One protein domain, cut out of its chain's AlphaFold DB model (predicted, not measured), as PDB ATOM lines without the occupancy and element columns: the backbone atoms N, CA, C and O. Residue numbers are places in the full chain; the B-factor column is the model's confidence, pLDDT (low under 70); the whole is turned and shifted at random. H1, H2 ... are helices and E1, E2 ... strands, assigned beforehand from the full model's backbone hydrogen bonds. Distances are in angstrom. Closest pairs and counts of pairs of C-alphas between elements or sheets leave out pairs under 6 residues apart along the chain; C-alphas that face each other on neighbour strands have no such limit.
ATOM      1  N   GLY A 643      47.614  -6.177  39.755       62.56
ATOM      2  CA  GLY A 643      46.194  -5.932  39.491       62.56
ATOM      3  C   GLY A 643      45.616  -7.062  38.638       62.56
ATOM      4  O   GLY A 643      46.348  -7.707  37.886       62.56
ATOM      5  N   CYS A 644      44.316  -7.342  38.774       56.41
ATOM      6  CA  CYS A 644      43.688  -8.441  38.037       56.41
ATOM      7  C   CYS A 644      43.551  -8.043  36.560       56.41
ATOM      8  O   CYS A 644      42.938  -7.026  36.224       56.41
ATOM      9  N   ASN A 645      44.145  -8.841  35.677       65.00
ATOM     10  CA  ASN A 645      43.934  -8.736  34.243       65.00
ATOM     11  C   ASN A 645      42.516  -9.225  33.918       65.00
ATOM     12  O   ASN A 645      42.217 -10.406  34.086       65.00
ATOM     13  N   THR A 646      41.641  -8.349  33.423       53.19
ATOM     14  CA  THR A 646      40.239  -8.714  33.152       53.19
ATOM     15  C   THR A 646      40.075  -9.678  31.975       53.19
ATOM     16  O   THR A 646      38.996 -10.236  31.800       53.19
ATOM     17  N   ASN A 647      41.120  -9.874  31.164       55.78
ATOM     18  CA  ASN A 647      41.092 -10.775  30.011       55.78
ATOM     19  C   ASN A 647      41.613 -12.180  30.338       55.78
ATOM     20  O   ASN A 647      41.158 -13.147  29.731       55.78
ATOM     21  N   THR A 648      42.569 -12.305  31.260       62.56
ATOM     22  CA  THR A 648      43.188 -13.595  31.625       62.56
ATOM     23  C   THR A 648      42.814 -14.069  33.026       62.56
ATOM     24  O   THR A 648      43.073 -15.223  33.353       62.56
ATOM     25  N   PHE A 649      42.198 -13.207  33.841       57.03
ATOM     26  CA  PHE A 649      41.861 -13.458  35.244       57.03
ATOM     27  C   PHE A 649      43.076 -13.844  36.109       57.03
ATOM     28  O   PHE A 649      42.947 -14.602  37.066       57.03
ATOM     29  N   THR A 650      44.262 -13.317  35.776       60.06
ATOM     30  CA  THR A 650      45.514 -13.515  36.526       60.06
ATOM     31  C   THR A 650      46.014 -12.209  37.143       60.06
ATOM     32  O   THR A 650      45.835 -11.132  36.570       60.06
ATOM     33  N   CYS A 651      46.688 -12.300  38.294       60.44
ATOM     34  CA  CYS A 651      47.371 -11.158  38.895       60.44
ATOM     35  C   CYS A 651      48.628 -10.798  38.107       60.44
ATOM     36  O   CYS A 651      49.591 -11.559  38.044       60.44
ATOM     37  N   GLU A 652      48.622  -9.611  37.512       70.75
ATOM     38  CA  GLU A 652      49.731  -9.090  36.725       70.75
ATOM     39  C   GLU A 652      50.147  -7.725  37.264       70.75
ATOM     40  O   GLU A 652      49.325  -6.963  37.761       70.75
ATOM     41  N   ARG A 653      51.434  -7.383  37.187       74.75
ATOM     42  CA  ARG A 653      51.927  -6.076  37.644       74.75
ATOM     43  C   ARG A 653      51.177  -4.933  36.937       74.75
ATOM     44  O   ARG A 653      51.199  -4.852  35.711       74.75
ATOM     45  N   GLN A 654      50.572  -4.031  37.710       74.31
ATOM     46  CA  GLN A 654      49.957  -2.812  37.192       74.31
ATOM     47  C   GLN A 654      51.025  -1.866  36.659       74.31
ATOM     48  O   GLN A 654      52.069  -1.656  37.283       74.31
ATOM     49  N   SER A 655      50.737  -1.271  35.505       78.25
ATOM     50  CA  SER A 655      51.656  -0.344  34.852       78.25
ATOM     51  C   SER A 655      51.671   1.007  35.582       78.25
ATOM     52  O   SER A 655      50.629   1.628  35.796       78.25
ATOM     53  N   GLY A 656      52.852   1.454  36.007       77.06
ATOM     54  CA  GLY A 656      53.092   2.760  36.625       77.06
ATOM     55  C   GLY A 656      53.200   3.904  35.608       77.06
ATOM     56  O   GLY A 656      53.107   3.701  34.402       77.06
ATOM     57  N   PHE A 657      53.413   5.136  36.081       76.81
ATOM     58  CA  PHE A 657      53.558   6.317  35.215       76.81
ATOM     59  C   PHE A 657      54.608   6.116  34.109       76.81
ATOM     60  O   PHE A 657      55.761   5.798  34.398       76.81
ATOM     61  N   GLY A 658      54.221   6.343  32.853       69.81
ATOM     62  CA  GLY A 658      55.087   6.172  31.682       69.81
ATOM     63  C   GLY A 658      55.291   4.720  31.234       69.81
ATOM     64  O   GLY A 658      55.890   4.501  30.181       69.81
ATOM     65  N   GLU A 659      54.782   3.735  31.981       77.94
ATOM     66  CA  GLU A 659      54.732   2.336  31.554       77.94
ATOM     67  C   GLU A 659      53.557   2.110  30.583       77.94
ATOM     68  O   GLU A 659      52.606   2.895  30.508       77.94
ATOM     69  N   VAL A 660      53.660   1.053  29.781       76.62
ATOM     70  CA  VAL A 660      52.794   0.792  28.630       76.62
ATOM     71  C   VAL A 660      51.500   0.080  29.047       76.62
ATOM     72  O   VAL A 660      51.560  -0.997  29.624       76.62
ATOM     73  N   CYS A 661      50.333   0.619  28.686       72.69
ATOM     74  CA  CYS A 661      49.011   0.142  29.120       72.69
ATOM     75  C   CYS A 661      48.133  -0.474  28.016       72.69
ATOM     76  O   CYS A 661      46.925  -0.606  28.180       72.69
ATOM     77  N   TYR A 662      48.707  -0.909  26.891       65.62
ATOM     78  CA  TYR A 662      47.935  -1.601  25.853       65.62
ATOM     79  C   TYR A 662      48.717  -2.761  25.252       65.62
ATOM     80  O   TYR A 662      49.489  -2.593  24.316       65.62
ATOM     81  N   ASN A 663      48.532  -3.919  25.881       51.75
ATOM     82  CA  ASN A 663      48.764  -5.262  25.339       51.75
ATOM     83  C   ASN A 663      48.341  -6.346  26.341       51.75
ATOM     84  O   ASN A 663      48.217  -7.504  25.961       51.75
ATOM     85  N   LYS A 664      48.093  -5.975  27.607       53.41
ATOM     86  CA  LYS A 664      47.760  -6.933  28.661       53.41
ATOM     87  C   LYS A 664      46.377  -6.776  29.294       53.41
ATOM     88  O   LYS A 664      46.035  -7.630  30.071       53.41
ATOM     89  N   GLY A 665      45.542  -5.772  29.003       56.25
ATOM     90  CA  GLY A 665      44.244  -5.644  29.710       56.25
ATOM     91  C   GLY A 665      44.367  -5.394  31.225       56.25
ATOM     92  O   GLY A 665      43.396  -5.529  31.961       56.25
ATOM     93  N   VAL A 666      45.562  -5.027  31.690       61.19
ATOM     94  CA  VAL A 666      45.853  -4.682  33.082       61.19
ATOM     95  C   VAL A 666      45.704  -3.173  33.237       61.19
ATOM     96  O   VAL A 666      46.322  -2.412  32.487       61.19
ATOM     97  N   ALA A 667      44.890  -2.746  34.202       71.50
ATOM     98  CA  ALA A 667      44.709  -1.337  34.526       71.50
ATOM     99  C   ALA A 667      46.033  -0.683  34.966       71.50
ATOM    100  O   ALA A 667      46.941  -1.331  35.503       71.50
ATOM    101  N   CYS A 668      46.140   0.625  34.746       78.62
ATOM    102  CA  CYS A 668      47.215   1.419  35.327       78.62
ATOM    103  C   CYS A 668      47.169   1.354  36.860       78.62
ATOM    104  O   CYS A 668      46.108   1.149  37.446       78.62
ATOM    105  N   LYS A 669      48.324   1.549  37.505       79.75
ATOM    106  CA  LYS A 669      48.421   1.662  38.965       79.75
ATOM    107  C   LYS A 669      47.422   2.703  39.490       79.75
ATOM    108  O   LYS A 669      47.264   3.751  38.864       79.75
ATOM    109  N   ASP A 670      46.843   2.462  40.666       71.94
ATOM    110  CA  ASP A 670      45.952   3.420  41.333       71.94
ATOM    111  C   ASP A 670      46.527   4.849  41.338       71.94
ATOM    112  O   ASP A 670      47.686   5.094  41.698       71.94
ATOM    113  N   GLY A 671      45.699   5.797  40.890       74.56
ATOM    114  CA  GLY A 671      46.078   7.195  40.660       74.56
ATOM    115  C   GLY A 671      46.588   7.511  39.247       74.56
ATOM    116  O   GLY A 671      46.948   8.661  38.984       74.56
ATOM    117  N   TYR A 672      46.608   6.535  38.334       80.31
ATOM    118  CA  TYR A 672      46.976   6.706  36.927       80.31
ATOM    119  C   TYR A 672      45.907   6.124  35.995       80.31
ATOM    120  O   TYR A 672      45.147   5.237  36.367       80.31
ATOM    121  N   VAL A 673      45.869   6.626  34.766       82.44
ATOM    122  CA  VAL A 673      44.904   6.255  33.731       82.44
ATOM    123  C   VAL A 673      45.601   5.996  32.399       82.44
ATOM    124  O   VAL A 673      46.641   6.602  32.108       82.44
ATOM    125  N   CYS A 674      45.050   5.095  31.583       82.94
ATOM    126  CA  CYS A 674      45.676   4.712  30.322       82.94
ATOM    127  C   CYS A 674      45.428   5.784  29.251       82.94
ATOM    128  O   CYS A 674      44.306   5.963  28.782       82.94
ATOM    129  N   ASN A 675      46.472   6.524  28.865       82.38
ATOM    130  CA  ASN A 675      46.346   7.659  27.956       82.38
ATOM    131  C   ASN A 675      46.548   7.234  26.492       82.38
ATOM    132  O   ASN A 675      47.653   6.825  26.110       82.38
ATOM    133  N   PRO A 676      45.514   7.371  25.639       76.12
ATOM    134  CA  PRO A 676      45.580   6.919  24.257       76.12
ATOM    135  C   PRO A 676      46.485   7.774  23.350       76.12
ATOM    136  O   PRO A 676      46.826   7.350  22.241       76.12
ATOM    137  N   PHE A 677      46.893   8.970  23.791       73.81
ATOM    138  CA  PHE A 677      47.686   9.907  22.983       73.81
ATOM    139  C   PHE A 677      49.190   9.799  23.181       73.81
ATOM    140  O   PHE A 677      49.955  10.226  22.316       73.81
ATOM    141  N   THR A 678      49.634   9.217  24.288       64.50
ATOM    142  CA  THR A 678      51.049   8.976  24.555       64.50
ATOM    143  C   THR A 678      51.382   7.540  24.173       64.50
ATOM    144  O   THR A 678      51.206   6.607  24.957       64.50
ATOM    145  N   LYS A 679      51.844   7.356  22.927       65.75
ATOM    146  CA  LYS A 679      52.259   6.049  22.405       65.75
ATOM    147  C   LYS A 679      53.768   5.847  22.515       65.75
ATOM    148  O   LYS A 679      54.532   6.631  21.958       65.75
ATOM    149  N   ILE A 680      54.190   4.753  23.147       56.00
ATOM    150  CA  ILE A 680      55.566   4.239  23.091       56.00
ATOM    151  C   ILE A 680      55.505   2.905  22.347       56.00
ATOM    152  O   ILE A 680      54.754   2.017  22.737       56.00
ATOM    153  N   ASN A 681      56.253   2.765  21.247       59.72
ATOM    154  CA  ASN A 681      56.261   1.548  20.418       59.72
ATOM    155  C   ASN A 681      54.847   1.076  20.006       59.72
ATOM    156  O   ASN A 681      54.524  -0.103  20.108       59.72
ATOM    157  N   SER A 682      53.996   2.010  19.562       68.69
ATOM    158  CA  SER A 682      52.596   1.769  19.155       68.69
ATOM    159  C   SER A 682      51.612   1.397  20.274       68.69
ATOM    160  O   SER A 682      50.445   1.150  19.976       68.69
ATOM    161  N   MET A 683      52.027   1.430  21.541       68.12
ATOM    162  CA  MET A 683      51.194   1.073  22.691       68.12
ATOM    163  C   MET A 683      50.934   2.290  23.598       68.12
ATOM    164  O   MET A 683      51.802   3.153  23.723       68.12
ATOM    165  N   TYR A 684      49.743   2.384  24.203       81.50
ATOM    166  CA  TYR A 684      49.347   3.487  25.103       81.50
ATOM    167  C   TYR A 684      50.171   3.496  26.396       81.50
ATOM    168  O   TYR A 684      50.802   2.493  26.715       81.50
ATOM    169  N   THR A 685      50.168   4.590  27.161       80.50
ATOM    170  CA  THR A 685      50.945   4.694  28.415       80.50
ATOM    171  C   THR A 685      50.126   5.234  29.580       80.50
ATOM    172  O   THR A 685      49.219   6.042  29.393       80.50
ATOM    173  N   CYS A 686      50.452   4.804  30.798       83.31
ATOM    174  CA  CYS A 686      49.799   5.287  32.010       83.31
ATOM    175  C   CYS A 686      50.244   6.716  32.344       83.31
ATOM    176  O   CYS A 686      51.436   6.990  32.502       83.31
ATOM    177  N   THR A 687      49.289   7.630  32.505       81.81
ATOM    178  CA  THR A 687      49.529   9.031  32.903       81.81
ATOM    179  C   THR A 687      48.640   9.415  34.081       81.81
ATOM    180  O   THR A 687      47.718   8.679  34.418       81.81
ATOM    181  N   ARG A 688      48.910  10.537  34.759       82.00
ATOM    182  CA  ARG A 688      47.984  11.028  35.788       82.00
ATOM    183  C   ARG A 688      46.704  11.557  35.131       82.00
ATOM    184  O   ARG A 688      46.822  12.231  34.105       82.00
ATOM    185  N   PRO A 689      45.521  11.309  35.718       83.94
ATOM    186  CA  PRO A 689      44.321  12.019  35.306       83.94
ATOM    187  C   PRO A 689      44.508  13.517  35.571       83.94
ATOM    188  O   PRO A 689      45.194  13.908  36.520       83.94
ATOM    189  N   CYS A 690      43.931  14.349  34.717       86.88
ATOM    190  CA  CYS A 690      43.884  15.792  34.928       86.88
ATOM    191  C   CYS A 690      42.508  16.192  35.445       86.88
ATOM    192  O   CYS A 690      41.540  15.485  35.215       86.88
ATOM    193  N   SER A 691      42.434  17.311  36.158       85.62
ATOM    194  CA  SER A 691      41.174  17.924  36.605       85.62
ATOM    195  C   SER A 691      40.960  19.289  35.943       85.62
ATOM    196  O   SER A 691      39.891  19.891  36.006       85.62
ATOM    197  N   SER A 692      42.015  19.834  35.339       86.75
ATOM    198  CA  SER A 692      42.063  21.150  34.727       86.75
ATOM    199  C   SER A 692      43.135  21.208  33.636       86.75
ATOM    200  O   SER A 692      44.084  20.425  33.600       86.75
ATOM    201  N   HIS A 693      43.024  22.191  32.741       80.12
ATOM    202  CA  HIS A 693      44.013  22.417  31.681       80.12
ATOM    203  C   HIS A 693      45.421  22.721  32.228       80.12
ATOM    204  O   HIS A 693      46.414  22.393  31.583       80.12
ATOM    205  N   SER A 694      45.525  23.323  33.418       77.19
ATOM    206  CA  SER A 694      46.810  23.615  34.068       77.19
ATOM    207  C   SER A 694      47.568  22.364  34.500       77.19
ATOM    208  O   SER A 694      48.799  22.389  34.502       77.19
ATOM    209  N   ASP A 695      46.867  21.265  34.791       77.50
ATOM    210  CA  ASP A 695      47.489  20.018  35.259       77.50
ATOM    211  C   ASP A 695      48.357  19.361  34.178       77.50
ATOM    212  O   ASP A 695      49.244  18.565  34.475       77.50
ATOM    213  N   CYS A 696      48.131  19.727  32.915       76.75
ATOM    214  CA  CYS A 696      48.816  19.145  31.769       76.75
ATOM    215  C   CYS A 696      50.171  19.787  31.450       76.75
ATOM    216  O   CYS A 696      50.983  19.164  30.759       76.75
ATOM    217  N   GLY A 697      50.432  20.998  31.963       66.69
ATOM    218  CA  GLY A 697      51.639  21.777  31.667       66.69
ATOM    219  C   GLY A 697      51.804  22.142  30.180       66.69
ATOM    220  O   GLY A 697      51.119  21.616  29.308       66.69
ATOM    221  N   TYR A 698      52.705  23.087  29.880       64.75
ATOM    222  CA  TYR A 698      53.220  23.396  28.527       64.75
ATOM    223  C   TYR A 698      52.190  23.457  27.371       64.75
ATOM    224  O   TYR A 698      52.475  23.045  26.247       64.75
ATOM    225  N   GLY A 699      50.998  24.008  27.622       67.50
ATOM    226  CA  GLY A 699      49.955  24.179  26.601       67.50
ATOM    227  C   GLY A 699      49.095  22.938  26.322       67.50
ATOM    228  O   GLY A 699      48.293  22.967  25.387       67.50
ATOM    229  N   GLY A 700      49.227  21.874  27.119       75.44
ATOM    230  CA  GLY A 700      48.315  20.731  27.094       75.44
ATOM    231  C   GLY A 700      46.889  21.108  27.517       75.44
ATOM    232  O   GLY A 700      46.666  22.058  28.266       75.44
ATOM    233  N   ARG A 701      45.904  20.361  27.017       83.62
ATOM    234  CA  ARG A 701      44.488  20.481  27.370       83.62
ATOM    235  C   ARG A 701      44.012  19.220  28.066       83.62
ATOM    236  O   ARG A 701      44.341  18.124  27.627       83.62
ATOM    237  N   CYS A 702      43.219  19.388  29.112       88.62
ATOM    238  CA  CYS A 702      42.555  18.276  29.770       88.62
ATOM    239  C   CYS A 702      41.280  17.942  28.992       88.62
ATOM    240  O   CYS A 702      40.454  18.831  28.777       88.62
ATOM    241  N   ILE A 703      41.152  16.709  28.505       87.81
ATOM    242  CA  ILE A 703      40.003  16.268  27.708       87.81
ATOM    243  C   ILE A 703      39.435  14.955  28.241       87.81
ATOM    244  O   ILE A 703      40.173  14.086  28.697       87.81
ATOM    245  N   LEU A 704      38.112  14.817  28.163       89.00
ATOM    246  CA  LEU A 704      37.383  13.637  28.613       89.00
ATOM    247  C   LEU A 704      37.317  12.589  27.492       89.00
ATOM    248  O   LEU A 704      36.812  12.887  26.407       89.00
ATOM    249  N   LEU A 705      37.800  11.374  27.748       82.06
ATOM    250  CA  LEU A 705      37.784  10.263  26.792       82.06
ATOM    251  C   LEU A 705      37.544   8.918  27.471       82.06
ATOM    252  O   LEU A 705      37.929   8.757  28.624       82.06
ATOM    253  N   PRO A 706      36.979   7.929  26.763       76.94
ATOM    254  CA  PRO A 706      36.857   6.580  27.291       76.94
ATOM    255  C   PRO A 706      38.243   5.936  27.447       76.94
ATOM    256  O   PRO A 706      39.027   5.889  26.497       76.94
ATOM    257  N   ASP A 707      38.533   5.434  28.647       73.00
ATOM    258  CA  ASP A 707      39.718   4.634  28.937       73.00
ATOM    259  C   ASP A 707      39.708   3.373  28.050       73.00
ATOM    260  O   ASP A 707      38.714   2.642  28.036       73.00
ATOM    261  N   PRO A 708      40.783   3.082  27.300       66.75
ATOM    262  CA  PRO A 708      40.793   1.979  26.341       66.75
ATOM    263  C   PRO A 708      40.799   0.585  26.994       66.75
ATOM    264  O   PRO A 708      40.581  -0.399  26.292       66.75
ATOM    265  N   THR A 709      41.056   0.486  28.302       65.00
ATOM    266  CA  THR A 709      41.001  -0.766  29.072       65.00
ATOM    267  C   THR A 709      39.672  -0.961  29.796       65.00
ATOM    268  O   THR A 709      39.160  -2.075  29.809       65.00
ATOM    269  N   THR A 710      39.080   0.099  30.358       71.12
ATOM    270  CA  THR A 710      37.853  -0.014  31.177       71.12
ATOM    271  C   THR A 710      36.585   0.499  30.491       71.12
ATOM    272  O   THR A 710      35.481   0.193  30.932       71.12
ATOM    273  N   GLY A 711      36.709   1.289  29.420       73.56
ATOM    274  CA  GLY A 711      35.592   1.935  28.721       73.56
ATOM    275  C   GLY A 711      34.970   3.129  29.460       73.56
ATOM    276  O   GLY A 711      34.057   3.762  28.929       73.56
ATOM    277  N   ILE A 712      35.451   3.459  30.662       74.25
ATOM    278  CA  ILE A 712      34.941   4.563  31.486       74.25
ATOM    279  C   ILE A 712      35.531   5.887  30.995       74.25
ATOM    280  O   ILE A 712      36.725   5.977  30.724       74.25
ATOM    281  N   ASN A 713      34.706   6.934  30.902       76.06
ATOM    282  CA  ASN A 713      35.180   8.274  30.555       76.06
ATOM    283  C   ASN A 713      36.082   8.843  31.662       76.06
ATOM    284  O   ASN A 713      35.649   9.005  32.800       76.06
ATOM    285  N   ILE A 714      37.312   9.186  31.296       81.69
ATOM    286  CA  ILE A 714      38.369   9.713  32.158       81.69
ATOM    287  C   ILE A 714      38.933  11.013  31.581       81.69
ATOM    288  O   ILE A 714      38.995  11.204  30.366       81.69
ATOM    289  N   GLU A 715      39.349  11.925  32.455       87.50
ATOM    290  CA  GLU A 715      39.998  13.176  32.066       87.50
ATOM    291  C   GLU A 715      41.511  12.958  31.899       87.50
ATOM    292  O   GLU A 715      42.230  12.663  32.856       87.50
ATOM    293  N   VAL A 716      42.002  13.085  30.662       88.12
ATOM    294  CA  VAL A 716      43.411  12.888  30.294       88.12
ATOM    295  C   VAL A 716      43.995  14.122  29.628       88.12
ATOM    296  O   VAL A 716      43.325  14.862  28.907       88.12
ATOM    297  N   CYS A 717      45.289  14.332  29.838       81.56
ATOM    298  CA  CYS A 717      45.996  15.402  29.162       81.56
ATOM    299  C   CYS A 717      46.259  15.061  27.694       81.56
ATOM    300  O   CYS A 717      46.736  13.972  27.368       81.56
ATOM    301  N   PHE A 718      45.996  16.033  26.826       81.12
ATOM    302  CA  PHE A 718      46.168  15.990  25.379       81.12
ATOM    303  C   PHE A 718      46.945  17.214  24.889       81.12
ATOM    304  O   PHE A 718      46.769  18.318  25.396       81.12
ATOM    305  N   ALA A 719      47.779  17.053  23.867       69.56
ATOM    306  CA  ALA A 719      48.506  18.142  23.234       69.56
ATOM    307  C   ALA A 719      48.596  17.905  21.729       69.56
ATOM    308  O   ALA A 719      48.760  16.780  21.259       69.56
TER     309      ALA A 719
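What this domain is: This is residues 643 to 719 of the 882 residues of an uncharacterized protein of Rhabditophanes sp. KR3021 (UniProt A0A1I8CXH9). An elongated, loop-rich chain holds two small two-stranded hairpins in succession, E2 with E3 near the middle and E4 with E5 reaching from beside it toward one end, where the short helix H1 packs on E4 and E5. At the opposite end, residues 643 to 653 make a small loop that closes on E1, and the long unnamed stretch 654 to 672 winds from there to the first hairpin. The printed part has 77 residues with one named helix and five named strands, in the order E1, E2, E3, H1, E4, E5; both two-stranded sheets are antiparallel. The class is mostly strand, though under half of the residues are in named elements. The whole is compact, with a radius of gyration of the C-alphas of 12.2 A, and spans 39 by 24 by 16 A.

Where its parts are: E1 is residues 651 to 653, 6.9 A long, and begins at C-alpha 651, (47.371, -11.158, 38.895). E2, residues 673 to 680, measures 15.2 A from first to last C-alpha and bends by 90 degrees at residue 677. E3 is residues 683 to 687, 13.1 A. H1 is residues 693 to 696, with C-alpha 693 at (44.013, 22.417, 31.681). E4, residues 701 to 706, measures 15.9 A. E5, residues 713 to 718, measures 14.4 A and ends at C-alpha 718, (46.168, 15.990, 25.379).

How they stand to each other: E1 pairs with no named strand, but its residues 651 to 652 pair antiparallel with residues 643 to 644. E1 is apart from E2, E3, H1, E4 and E5. E2 and E3 form a hairpin, their directions 132 degrees apart; N 675 and O 685, at 2.8 A, and N 680 and O 683, at 2.9 A, are within hydrogen-bond range. H1 and E4 have their closest C-alphas at His 693 and Arg 701, 4.7 A apart. The closest C-alphas of H1 and E5 are those of Cys 696 and Cys 717, 5.4 A apart. H1 is too short for any O i to N i+4 pair; its one O i to N i+3 pair is within range. E4 and E5 form the second hairpin, at 145 degrees, with N 703 and O 716 at 2.9 A. Between the hairpins, the closest C-alphas of E2 and E5 are those of Asn 675 and Val 716, 6.4 A apart. E2 and E4 are near each other, with 5 pairs of C-alphas within 10 A, while E3 and E4 are apart.

The domain as a whole: The two C-alphas farthest apart are those of Phe 649 and Gly 699, 39.5 A. The printed part has no cut. The link from E1 to E2, 19 residues, is long; the link from E4 to E5 is short, and the other three are tight. The mean pLDDT of the printed part is 73.3, and 27 residues are under 70, among them residues 643 to 651, 662 to 666 and 678 to 683.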